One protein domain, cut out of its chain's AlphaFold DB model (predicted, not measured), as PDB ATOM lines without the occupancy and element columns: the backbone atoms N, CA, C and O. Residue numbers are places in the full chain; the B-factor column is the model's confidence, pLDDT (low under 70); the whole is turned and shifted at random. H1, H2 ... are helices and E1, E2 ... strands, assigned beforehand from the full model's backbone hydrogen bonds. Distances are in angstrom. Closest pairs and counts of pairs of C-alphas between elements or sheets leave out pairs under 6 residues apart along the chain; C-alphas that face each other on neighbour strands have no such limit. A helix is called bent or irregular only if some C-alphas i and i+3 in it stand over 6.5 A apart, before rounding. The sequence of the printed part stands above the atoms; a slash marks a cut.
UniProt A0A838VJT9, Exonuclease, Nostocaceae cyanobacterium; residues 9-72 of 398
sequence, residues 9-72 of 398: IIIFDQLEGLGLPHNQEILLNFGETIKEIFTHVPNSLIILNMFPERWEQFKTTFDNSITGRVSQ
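AT A GLANCE: This is residues 9 to 72 of the 398 residues of the protein "Exonuclease" of Nostocaceae cyanobacterium (UniProt A0A838VJT9). A long helix, H2, makes one long side of the domain, and across from it the parallel two-strand ribbon of E1 and E2 makes the other, running nearly the reverse way. H1 and H3 close one end between these two sides, while H4 crosses H2 farther along it, near residues 31 to 38. The printed part has 64 residues, with four named helices and two named strands in the order E1, H1, H2, E2, H3, H4. The class is mostly helix, and the one sheet has the order E1, E2, all parallel. The whole is compact, with a radius of gyration of the C-alphas of 11.3 A, yet elongated in outline, with spans of 33 by 19 by 18 A.

IN THESE COORDINATES: The printed part begins with strand E1, residues 9 to 12, 10.0 A from first to last C-alpha; C-alpha 9 is at (179.253, 178.537, 182.548). H1, residues 15 to 19, is a short helix of 7.5 A. H2, residues 21 to 40, is the longest helix at 29.5 A, from C-alpha 21 at (187.011, 176.522, 154.559) to C-alpha 40 at (192.261, 184.791, 182.424). H2 is irregular: C-alphas 22 and 25 are 7.7 A apart, against about 5 A in a regular helix. Strand E2, residues 44 to 48, is 13.0 A long. H3, residues 52 to 61, is 15.1 A long. H4, residues 64 to 70, is 9.9 A long and ends with C-alpha 70 at (189.555, 172.080, 175.151).

HOW THE PARTS SIT: E1 and E2 are parallel neighbours, with 20 degrees between their directions. The C-alphas of Ile 9 and Leu 45, which face each other, are 4.8 A apart. Across the pair, N 10 and O 45 are within hydrogen-bond range at 2.8 A, as are N 47 and O 10 at 2.9 A. E1, H1 and H2, and E2 form a strand-helix-strand unit, two parallel neighbour strands with helices between them along the chain, and its crossover is right-handed. E1 and H2 are apart. H1 and H2 touch only at the corner by their link, where the closest C-alphas, of Leu 18 and Leu 27, are 5.6 A apart; H2 touches H1 with residues 23 to 27 alone. H1 and H3 touch, with the C-alphas of Glu 16 and Arg 54 closest at 6.6 A. H2 is the hub, touching three other helices. H2 and H3 only just touch, with 3 pairs of C-alphas within 8 A, through residues 27 to 28 of H2 alone; the closest C-alphas, of Leu 28 and Thr 61, are 6.9 A apart, and the lines are about perpendicular at 85 degrees. H2 and H4 touch through residues 31 to 38 of H2 alone, with the C-alphas of Lys 35 and Ile 66 closest at 5.8 A; their lines are only just about perpendicular at 73 degrees. H3 and H4 are close but not clearly touching, with the C-alphas of Lys 59 and Thr 67 closest at 6.4 A; they run opposite ways at a tilt of 36 degrees, only just steep. E2 and H4 are only just apart, at 8.1 A between closest C-alphas. Every O i to N i+4 pair is within hydrogen-bond range in H4, against 14 of 16 in H2, 4 of 6 in H3 and 0 of 1 in H1, where 2 of 2 O i to N i+3 pairs are within range.

THE WHOLE: The two C-alphas farthest apart, those of His 22 and Asn 43, are 33.8 A from each other. The first and last printed C-alphas, of Ile 9 and Gln 72, are 15.7 A apart. The printed part has no cut, and the five links between its elements are tight. The mean pLDDT of the printed part is 85.1, and no printed residue is under 70.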
ATOM      1  N   ILE A   9     179.454 179.607 183.529       88.56
ATOM      2  CA  ILE A   9     179.253 178.537 182.548       88.56
ATOM      3  C   ILE A   9     179.096 179.170 181.168       88.56
ATOM      4  O   ILE A   9     178.174 179.951 180.939       88.56
ATOM      5  N   ILE A  10     179.994 178.820 180.250       88.31
ATOM      6  CA  ILE A  10     179.959 179.256 178.854       88.31
ATOM      7  C   ILE A  10     179.690 178.028 177.991       88.31
ATOM      8  O   ILE A  10     180.474 177.081 177.990       88.31
ATOM      9  N   ILE A  11     178.582 178.041 177.252       90.00
ATOM     10  CA  ILE A  11     178.210 176.954 176.346       90.00
ATOM     11  C   ILE A  11     178.292 177.481 174.923       90.00
ATOM     12  O   ILE A  11     177.602 178.435 174.566       90.00
ATOM     13  N   PHE A  12     179.139 176.848 174.126       89.25
ATOM     14  CA  PHE A  12     179.198 177.053 172.693       89.25
ATOM     15  C   PHE A  12     178.490 175.885 172.020       89.25
ATOM     16  O   PHE A  12     178.931 174.740 172.122       89.25
ATOM     17  N   ASP A  13     177.387 176.193 171.359       85.06
ATOM     18  CA  ASP A  13     176.612 175.255 170.557       85.06
ATOM     19  C   ASP A  13     176.753 175.620 169.073       85.06
ATOM     20  O   ASP A  13     177.216 176.720 168.756       85.06
ATOM     21  N   GLN A  14     176.344 174.724 168.171       78.75
ATOM     22  CA  GLN A  14     176.255 175.016 166.733       78.75
ATOM     23  C   GLN A  14     177.588 175.448 166.081       78.75
ATOM     24  O   GLN A  14     177.657 176.373 165.263       78.75
ATOM     25  N   LEU A  15     178.688 174.789 166.453       85.44
ATOM     26  CA  LEU A  15     180.033 175.127 165.975       85.44
ATOM     27  C   LEU A  15     180.345 174.572 164.578       85.44
ATOM     28  O   LEU A  15     181.419 174.824 164.028       85.44
ATOM     29  N   GLU A  16     179.425 173.833 163.962       81.81
ATOM     30  CA  GLU A  16     179.649 173.123 162.705       81.81
ATOM     31  C   GLU A  16     180.020 174.069 161.563       81.81
ATOM     32  O   GLU A  16     180.928 173.763 160.778       81.81
ATOM     33  N   GLY A  17     179.381 175.239 161.505       77.75
ATOM     34  CA  GLY A  17     179.648 176.270 160.501       77.75
ATOM     35  C   GLY A  17     181.069 176.849 160.560       77.75
ATOM     36  O   GLY A  17     181.605 177.260 159.530       77.75
ATOM     37  N   LEU A  18     181.739 176.827 161.722       82.75
ATOM     38  CA  LEU A  18     183.111 177.346 161.851       82.75
ATOM     39  C   LEU A  18     184.141 176.479 161.120       82.75
ATOM     40  O   LEU A  18     185.165 176.983 160.675       82.75
ATOM     41  N   GLY A  19     183.858 175.186 160.947       76.69
ATOM     42  CA  GLY A  19     184.734 174.267 160.215       76.69
ATOM     43  C   GLY A  19     184.707 174.436 158.697       76.69
ATOM     44  O   GLY A  19     185.316 173.639 157.987       76.69
ATOM     45  N   LEU A  20     183.962 175.400 158.160       79.19
ATOM     46  CA  LEU A  20     183.922 175.623 156.717       79.19
ATOM     47  C   LEU A  20     185.212 176.311 156.240       79.19
ATOM     48  O   LEU A  20     185.725 177.180 156.946       79.19
ATOM     49  N   PRO A  21     185.734 175.982 155.040       75.12
ATOM     50  CA  PRO A  21     187.011 176.522 154.559       75.12
ATOM     51  C   PRO A  21     187.094 178.056 154.580       75.12
ATOM     52  O   PRO A  21     188.123 178.619 154.939       75.12
ATOM     53  N   HIS A  22     185.999 178.746 154.257       73.19
ATOM     54  CA  HIS A  22     185.937 180.211 154.255       73.19
ATOM     55  C   HIS A  22     185.923 180.841 155.659       73.19
ATOM     56  O   HIS A  22     186.191 182.034 155.789       73.19
ATOM     57  N   ASN A  23     185.643 180.056 156.704       81.69
ATOM     58  CA  ASN A  23     185.634 180.491 158.102       81.69
ATOM     59  C   ASN A  23     186.942 180.159 158.833       81.69
ATOM     60  O   ASN A  23     187.019 180.331 160.046       81.69
ATOM     61  N   GLN A  24     187.991 179.727 158.124       82.25
ATOM     62  CA  GLN A  24     189.253 179.298 158.737       82.25
ATOM     63  C   GLN A  24     189.890 180.365 159.646       82.25
ATOM     64  O   GLN A  24     190.389 180.039 160.719       82.25
ATOM     65  N   GLU A  25     189.851 181.640 159.251       83.75
ATOM     66  CA  GLU A  25     190.360 182.740 160.084       83.75
ATOM     67  C   GLU A  25     189.535 182.909 161.369       83.75
ATOM     68  O   GLU A  25     190.091 183.089 162.452       83.75
ATOM     69  N   ILE A  26     188.209 182.783 161.268       85.56
ATOM     70  CA  ILE A  26     187.299 182.848 162.420       85.56
ATOM     71  C   ILE A  26     187.560 181.666 163.353       85.56
ATOM     72  O   ILE A  26     187.621 181.853 164.563       85.56
ATOM     73  N   LEU A  27     187.766 180.468 162.800       88.50
ATOM     74  CA  LEU A  27     188.105 179.277 163.570       88.50
ATOM     75  C   LEU A  27     189.415 179.474 164.347       88.50
ATOM     76  O   LEU A  27     189.454 179.205 165.543       88.50
ATOM     77  N   LEU A  28     190.463 179.998 163.707       86.94
ATOM     78  CA  LEU A  28     191.732 180.306 164.378       86.94
ATOM     79  C   LEU A  28     191.550 181.323 165.513       86.94
ATOM     80  O   LEU A  28     191.983 181.075 166.638       86.94
ATOM     81  N   ASN A  29     190.852 182.427 165.241       88.06
ATOM     82  CA  ASN A  29     190.573 183.457 166.244       88.06
ATOM     83  C   ASN A  29     189.734 182.910 167.406       88.06
ATOM     84  O   ASN A  29     189.974 183.261 168.561       88.06
ATOM     85  N   PHE A  30     188.780 182.023 167.121       90.81
ATOM     86  CA  PHE A  30     188.000 181.320 168.133       90.81
ATOM     87  C   PHE A  30     188.906 180.477 169.038       90.81
ATOM     88  O   PHE A  30     188.824 180.597 170.258       90.81
ATOM     89  N   GLY A  31     189.818 179.688 168.462       88.44
ATOM     90  CA  GLY A  31     190.775 178.884 169.225       88.44
ATOM     91  C   GLY A  31     191.653 179.718 170.168       88.44
ATOM     92  O   GLY A  31     191.762 179.396 171.353       88.44
ATOM     93  N   GLU A  32     192.222 180.822 169.675       88.12
ATOM     94  CA  GLU A  32     193.026 181.735 170.505       88.12
ATOM     95  C   GLU A  32     192.184 182.418 171.591       88.12
ATOM     96  O   GLU A  32     192.605 182.498 172.746       88.12
ATOM     97  N   THR A  33     190.952 182.821 171.274       88.50
ATOM     98  CA  THR A  33     190.042 183.426 172.261       88.50
ATOM     99  C   THR A  33     189.714 182.443 173.386       88.50
ATOM    100  O   THR A  33     189.763 182.800 174.561       88.50
ATOM    101  N   ILE A  34     189.431 181.180 173.059       88.12
ATOM    102  CA  ILE A  34     189.165 180.133 174.057       88.12
ATOM    103  C   ILE A  34     190.375 179.938 174.979       88.12
ATOM    104  O   ILE A  34     190.224 179.836 176.199       88.12
ATOM    105  N   LYS A  35     191.587 179.938 174.420       86.38
ATOM    106  CA  LYS A  35     192.840 179.849 175.183       86.38
ATOM    107  C   LYS A  35     193.033 181.034 176.129       86.38
ATOM    108  O   LYS A  35     193.444 180.828 177.275       86.38
ATOM    109  N   GLU A  36     192.712 182.249 175.694       86.88
ATOM    110  CA  GLU A  36     192.738 183.436 176.554       86.88
ATOM    111  C   GLU A  36     191.706 183.341 177.684       86.88
ATOM    112  O   GLU A  36     192.055 183.577 178.844       86.88
ATOM    113  N   ILE A  37     190.475 182.906 177.391       85.69
ATOM    114  CA  ILE A  37     189.425 182.720 178.406       85.69
ATOM    115  C   ILE A  37     189.885 181.715 179.467       85.69
ATOM    116  O   ILE A  37     189.854 182.029 180.655       85.69
ATOM    117  N   PHE A  38     190.404 180.551 179.061       82.19
ATOM    118  CA  PHE A  38     190.940 179.553 179.996       82.19
ATOM    119  C   PHE A  38     192.108 180.065 180.849       82.19
ATOM    120  O   PHE A  38     192.391 179.499 181.907       82.19
ATOM    121  N   THR A  39     192.826 181.085 180.381       82.94
ATOM    122  CA  THR A  39     193.986 181.648 181.081       82.94
ATOM    123  C   THR A  39     193.582 182.745 182.063       82.94
ATOM    124  O   THR A  39     194.162 182.844 183.142       82.94
ATOM    125  N   HIS A  40     192.592 183.563 181.702       84.81
ATOM    126  CA  HIS A  40     192.261 184.791 182.424       84.81
ATOM    127  C   HIS A  40     190.950 184.741 183.207       84.81
ATOM    128  O   HIS A  40     190.745 185.595 184.069       84.81
ATOM    129  N   VAL A  41     190.078 183.763 182.943       82.44
ATOM    130  CA  VAL A  41     188.777 183.636 183.609       82.44
ATOM    131  C   VAL A  41     188.815 182.470 184.604       82.44
ATOM    132  O   VAL A  41     188.545 181.323 184.225       82.44
ATOM    133  N   PRO A  42     189.164 182.728 185.882       79.38
ATOM    134  CA  PRO A  42     189.091 181.704 186.918       79.38
ATOM    135  C   PRO A  42     187.636 181.266 187.136       79.38
ATOM    136  O   PRO A  42     186.706 181.999 186.810       79.38
ATOM    137  N   ASN A  43     187.442 180.075 187.708       84.56
ATOM    138  CA  ASN A  43     186.120 179.526 188.046       84.56
ATOM    139  C   ASN A  43     185.134 179.467 186.859       84.56
ATOM    140  O   ASN A  43     183.935 179.685 187.031       84.56
ATOM    141  N   SER A  44     185.625 179.158 185.653       86.31
ATOM    142  CA  SER A  44     184.788 178.977 184.464       86.31
ATOM    143  C   SER A  44     184.682 177.513 184.025       86.31
ATOM    144  O   SER A  44     185.644 176.748 184.102       86.31
ATOM    145  N   LEU A  45     183.496 177.127 183.552       87.06
ATOM    146  CA  LEU A  45     183.229 175.874 182.852       87.06
ATOM    147  C   LEU A  45     182.866 176.207 181.407       87.06
ATOM    148  O   LEU A  45     181.862 176.871 181.157       87.06
ATOM    149  N   ILE A  46     183.669 175.728 180.463       88.81
ATOM    150  CA  ILE A  46     183.412 175.896 179.033       88.81
ATOM    151  C   ILE A  46     182.958 174.555 178.465       88.81
ATOM    152  O   ILE A  46     183.656 173.553 178.610       88.81
ATOM    153  N   ILE A  47     181.797 174.544 177.815       90.81
ATOM    154  CA  ILE A  47     181.238 173.369 177.142       90.81
ATOM    155  C   ILE A  47     181.187 173.672 175.649       90.81
ATOM    156  O   ILE A  47     180.551 174.642 175.241       90.81
ATOM    157  N   LEU A  48     181.851 172.845 174.842       90.56
ATOM    158  CA  LEU A  48     181.728 172.876 173.386       90.56
ATOM    159  C   LEU A  48     180.857 171.698 172.954       90.56
ATOM    160  O   LEU A  48     181.239 170.545 173.158       90.56
ATOM    161  N   ASN A  49     179.698 171.984 172.372       89.25
ATOM    162  CA  ASN A  49     178.849 170.978 171.753       89.25
ATOM    163  C   ASN A  49     179.144 170.930 170.252       89.25
ATOM    164  O   ASN A  49     179.028 171.945 169.566       89.25
ATOM    165  N   MET A  50     179.575 169.771 169.756       86.00
ATOM    166  CA  MET A  50     179.899 169.590 168.343       86.00
ATOM    167  C   MET A  50     179.949 168.116 167.944       86.00
ATOM    168  O   MET A  50     180.213 167.239 168.771       86.00
ATOM    169  N   PHE A  51     179.765 167.838 166.652       85.62
ATOM    170  CA  PHE A  51     179.922 166.477 166.130       85.62
ATOM    171  C   PHE A  51     181.378 165.970 166.198       85.62
ATOM    172  O   PHE A  51     182.308 166.748 165.938       85.62
ATOM    173  N   PRO A  52     181.599 164.663 166.455       85.19
ATOM    174  CA  PRO A  52     182.941 164.083 166.559       85.19
ATOM    175  C   PRO A  52     183.813 164.334 165.327       85.19
ATOM    176  O   PRO A  52     184.974 164.712 165.455       85.19
ATOM    177  N   GLU A  53     183.256 164.202 164.122       85.75
ATOM    178  CA  GLU A  53     184.005 164.421 162.881       85.75
ATOM    179  C   GLU A  53     184.484 165.873 162.757       85.75
ATOM    180  O   GLU A  53     185.551 166.150 162.208       85.75
ATOM    181  N   ARG A  54     183.704 166.815 163.298       84.06
ATOM    182  CA  ARG A  54     184.035 168.238 163.280       84.06
ATOM    183  C   ARG A  54     185.119 168.576 164.290       84.06
ATOM    184  O   ARG A  54     186.002 169.377 163.987       84.06
ATOM    185  N   TRP A  55     185.104 167.918 165.445       88.38
ATOM    186  CA  TRP A  55     186.189 168.021 166.411       88.38
ATOM    187  C   TRP A  55     187.516 167.515 165.834       88.38
ATOM    188  O   TRP A  55     188.539 168.193 165.950       88.38
ATOM    189  N   GLU A  56     187.503 166.380 165.126       87.94
ATOM    190  CA  GLU A  56     188.688 165.877 164.417       87.94
ATOM    191  C   GLU A  56     189.235 166.896 163.415       87.94
ATOM    192  O   GLU A  56     190.443 167.135 163.364       87.94
ATOM    193  N   GLN A  57     188.350 167.565 162.675       86.81
ATOM    194  CA  GLN A  57     188.747 168.633 161.768       86.81
ATOM    195  C   GLN A  57     189.378 169.824 162.509       86.81
ATOM    196  O   GLN A  57     190.422 170.317 162.082       86.81
ATOM    197  N   PHE A  58     188.797 170.283 163.623       88.69
ATOM    198  CA  PHE A  58     189.299 171.450 164.368       88.69
ATOM    199  C   PHE A  58     190.707 171.216 164.913       88.69
ATOM    200  O   PHE A  58     191.544 172.117 164.844       88.69
ATOM    201  N   LYS A  59     191.014 169.990 165.354       87.44
ATOM    202  CA  LYS A  59     192.363 169.608 165.806       87.44
ATOM    203  C   LYS A  59     193.445 169.784 164.738       87.44
ATOM    204  O   LYS A  59     194.609 169.927 165.086       87.44
ATOM    205  N   THR A  60     193.093 169.782 163.450       87.50
ATOM    206  CA  THR A  60     194.067 170.052 162.375       87.50
ATOM    207  C   THR A  60     194.421 171.535 162.249       87.50
ATOM    208  O   THR A  60     195.463 171.871 161.696       87.50
ATOM    209  N   THR A  61     193.551 172.418 162.749       85.44
ATOM    210  CA  THR A  61     193.710 173.878 162.685       85.44
ATOM    211  C   THR A  61     194.242 174.453 163.999       85.44
ATOM    212  O   THR A  61     195.016 175.406 163.979       85.44
ATOM    213  N   PHE A  62     193.848 173.885 165.140       88.25
ATOM    214  CA  PHE A  62     194.297 174.319 166.460       88.25
ATOM    215  C   PHE A  62     195.704 173.841 166.798       88.25
ATOM    216  O   PHE A  62     196.127 172.750 166.418       88.25
ATOM    217  N   ASP A  63     196.417 174.645 167.587       84.00
ATOM    218  CA  ASP A  63     197.673 174.210 168.180       84.00
ATOM    219  C   ASP A  63     197.433 173.178 169.309       84.00
ATOM    220  O   ASP A  63     196.318 172.970 169.812       84.00
ATOM    221  N   ASN A  64     198.509 172.515 169.739       83.50
ATOM    222  CA  ASN A  64     198.443 171.529 170.824       83.50
ATOM    223  C   ASN A  64     198.035 172.153 172.172       83.50
ATOM    224  O   ASN A  64     197.555 171.440 173.053       83.50
ATOM    225  N   SER A  65     198.224 173.466 172.349       82.44
ATOM    226  CA  SER A  65     197.886 174.168 173.590       82.44
ATOM    227  C   SER A  65     196.377 174.375 173.726       82.44
ATOM    228  O   SER A  65     195.823 174.105 174.789       82.44
ATOM    229  N   ILE A  66     195.705 174.764 172.641       84.38
ATOM    230  CA  ILE A  66     194.250 174.894 172.546       84.38
ATOM    231  C   ILE A  66     193.631 173.508 172.648       84.38
ATOM    232  O   ILE A  66     192.758 173.286 173.486       84.38
ATOM    233  N   THR A  67     194.137 172.555 171.857       85.94
ATOM    234  CA  THR A  67     193.618 171.186 171.850       85.94
ATOM    235  C   THR A  67     193.666 170.587 173.251       85.94
ATOM    236  O   THR A  67     192.634 170.147 173.737       85.94
ATOM    237  N   GLY A  68     194.802 170.667 173.953       82.62
ATOM    238  CA  GLY A  68     194.931 170.130 175.311       82.62
ATOM    239  C   GLY A  68     194.072 170.828 176.375       82.62
ATOM    240  O   GLY A  68     193.752 170.213 177.390       82.62
ATOM    241  N   ARG A  69     193.683 172.094 176.168       83.19
ATOM    242  CA  ARG A  69     192.785 172.843 177.071       83.19
ATOM    243  C   ARG A  69     191.318 172.507 176.824       83.19
ATOM    244  O   ARG A  69     190.574 172.300 177.773       83.19
ATOM    245  N   VAL A  70     190.923 172.418 175.559       84.25
ATOM    246  CA  VAL A  70     189.555 172.080 175.151       84.25
ATOM    247  C   VAL A  70     189.257 170.601 175.399       84.25
ATOM    248  O   VAL A  70     188.175 170.242 175.848       84.25
ATOM    249  N   SER A  71     190.235 169.727 175.165       82.56
ATOM    250  CA  SER A  71     190.084 168.277 175.266       82.56
ATOM    251  C   SER A  71     190.271 167.725 176.681       82.56
ATOM    252  O   SER A  71     190.520 166.527 176.818       82.56
ATOM    253  N   GLN A  72     190.217 168.565 177.722       83.88
ATOM    254  CA  GLN A  72     190.434 168.136 179.111       83.88
ATOM    255  C   GLN A  72     189.433 167.065 179.545       83.88
ATOM    256  O   GLN A  72     189.802 166.114 180.234       83.88
TER     257      GLN A  72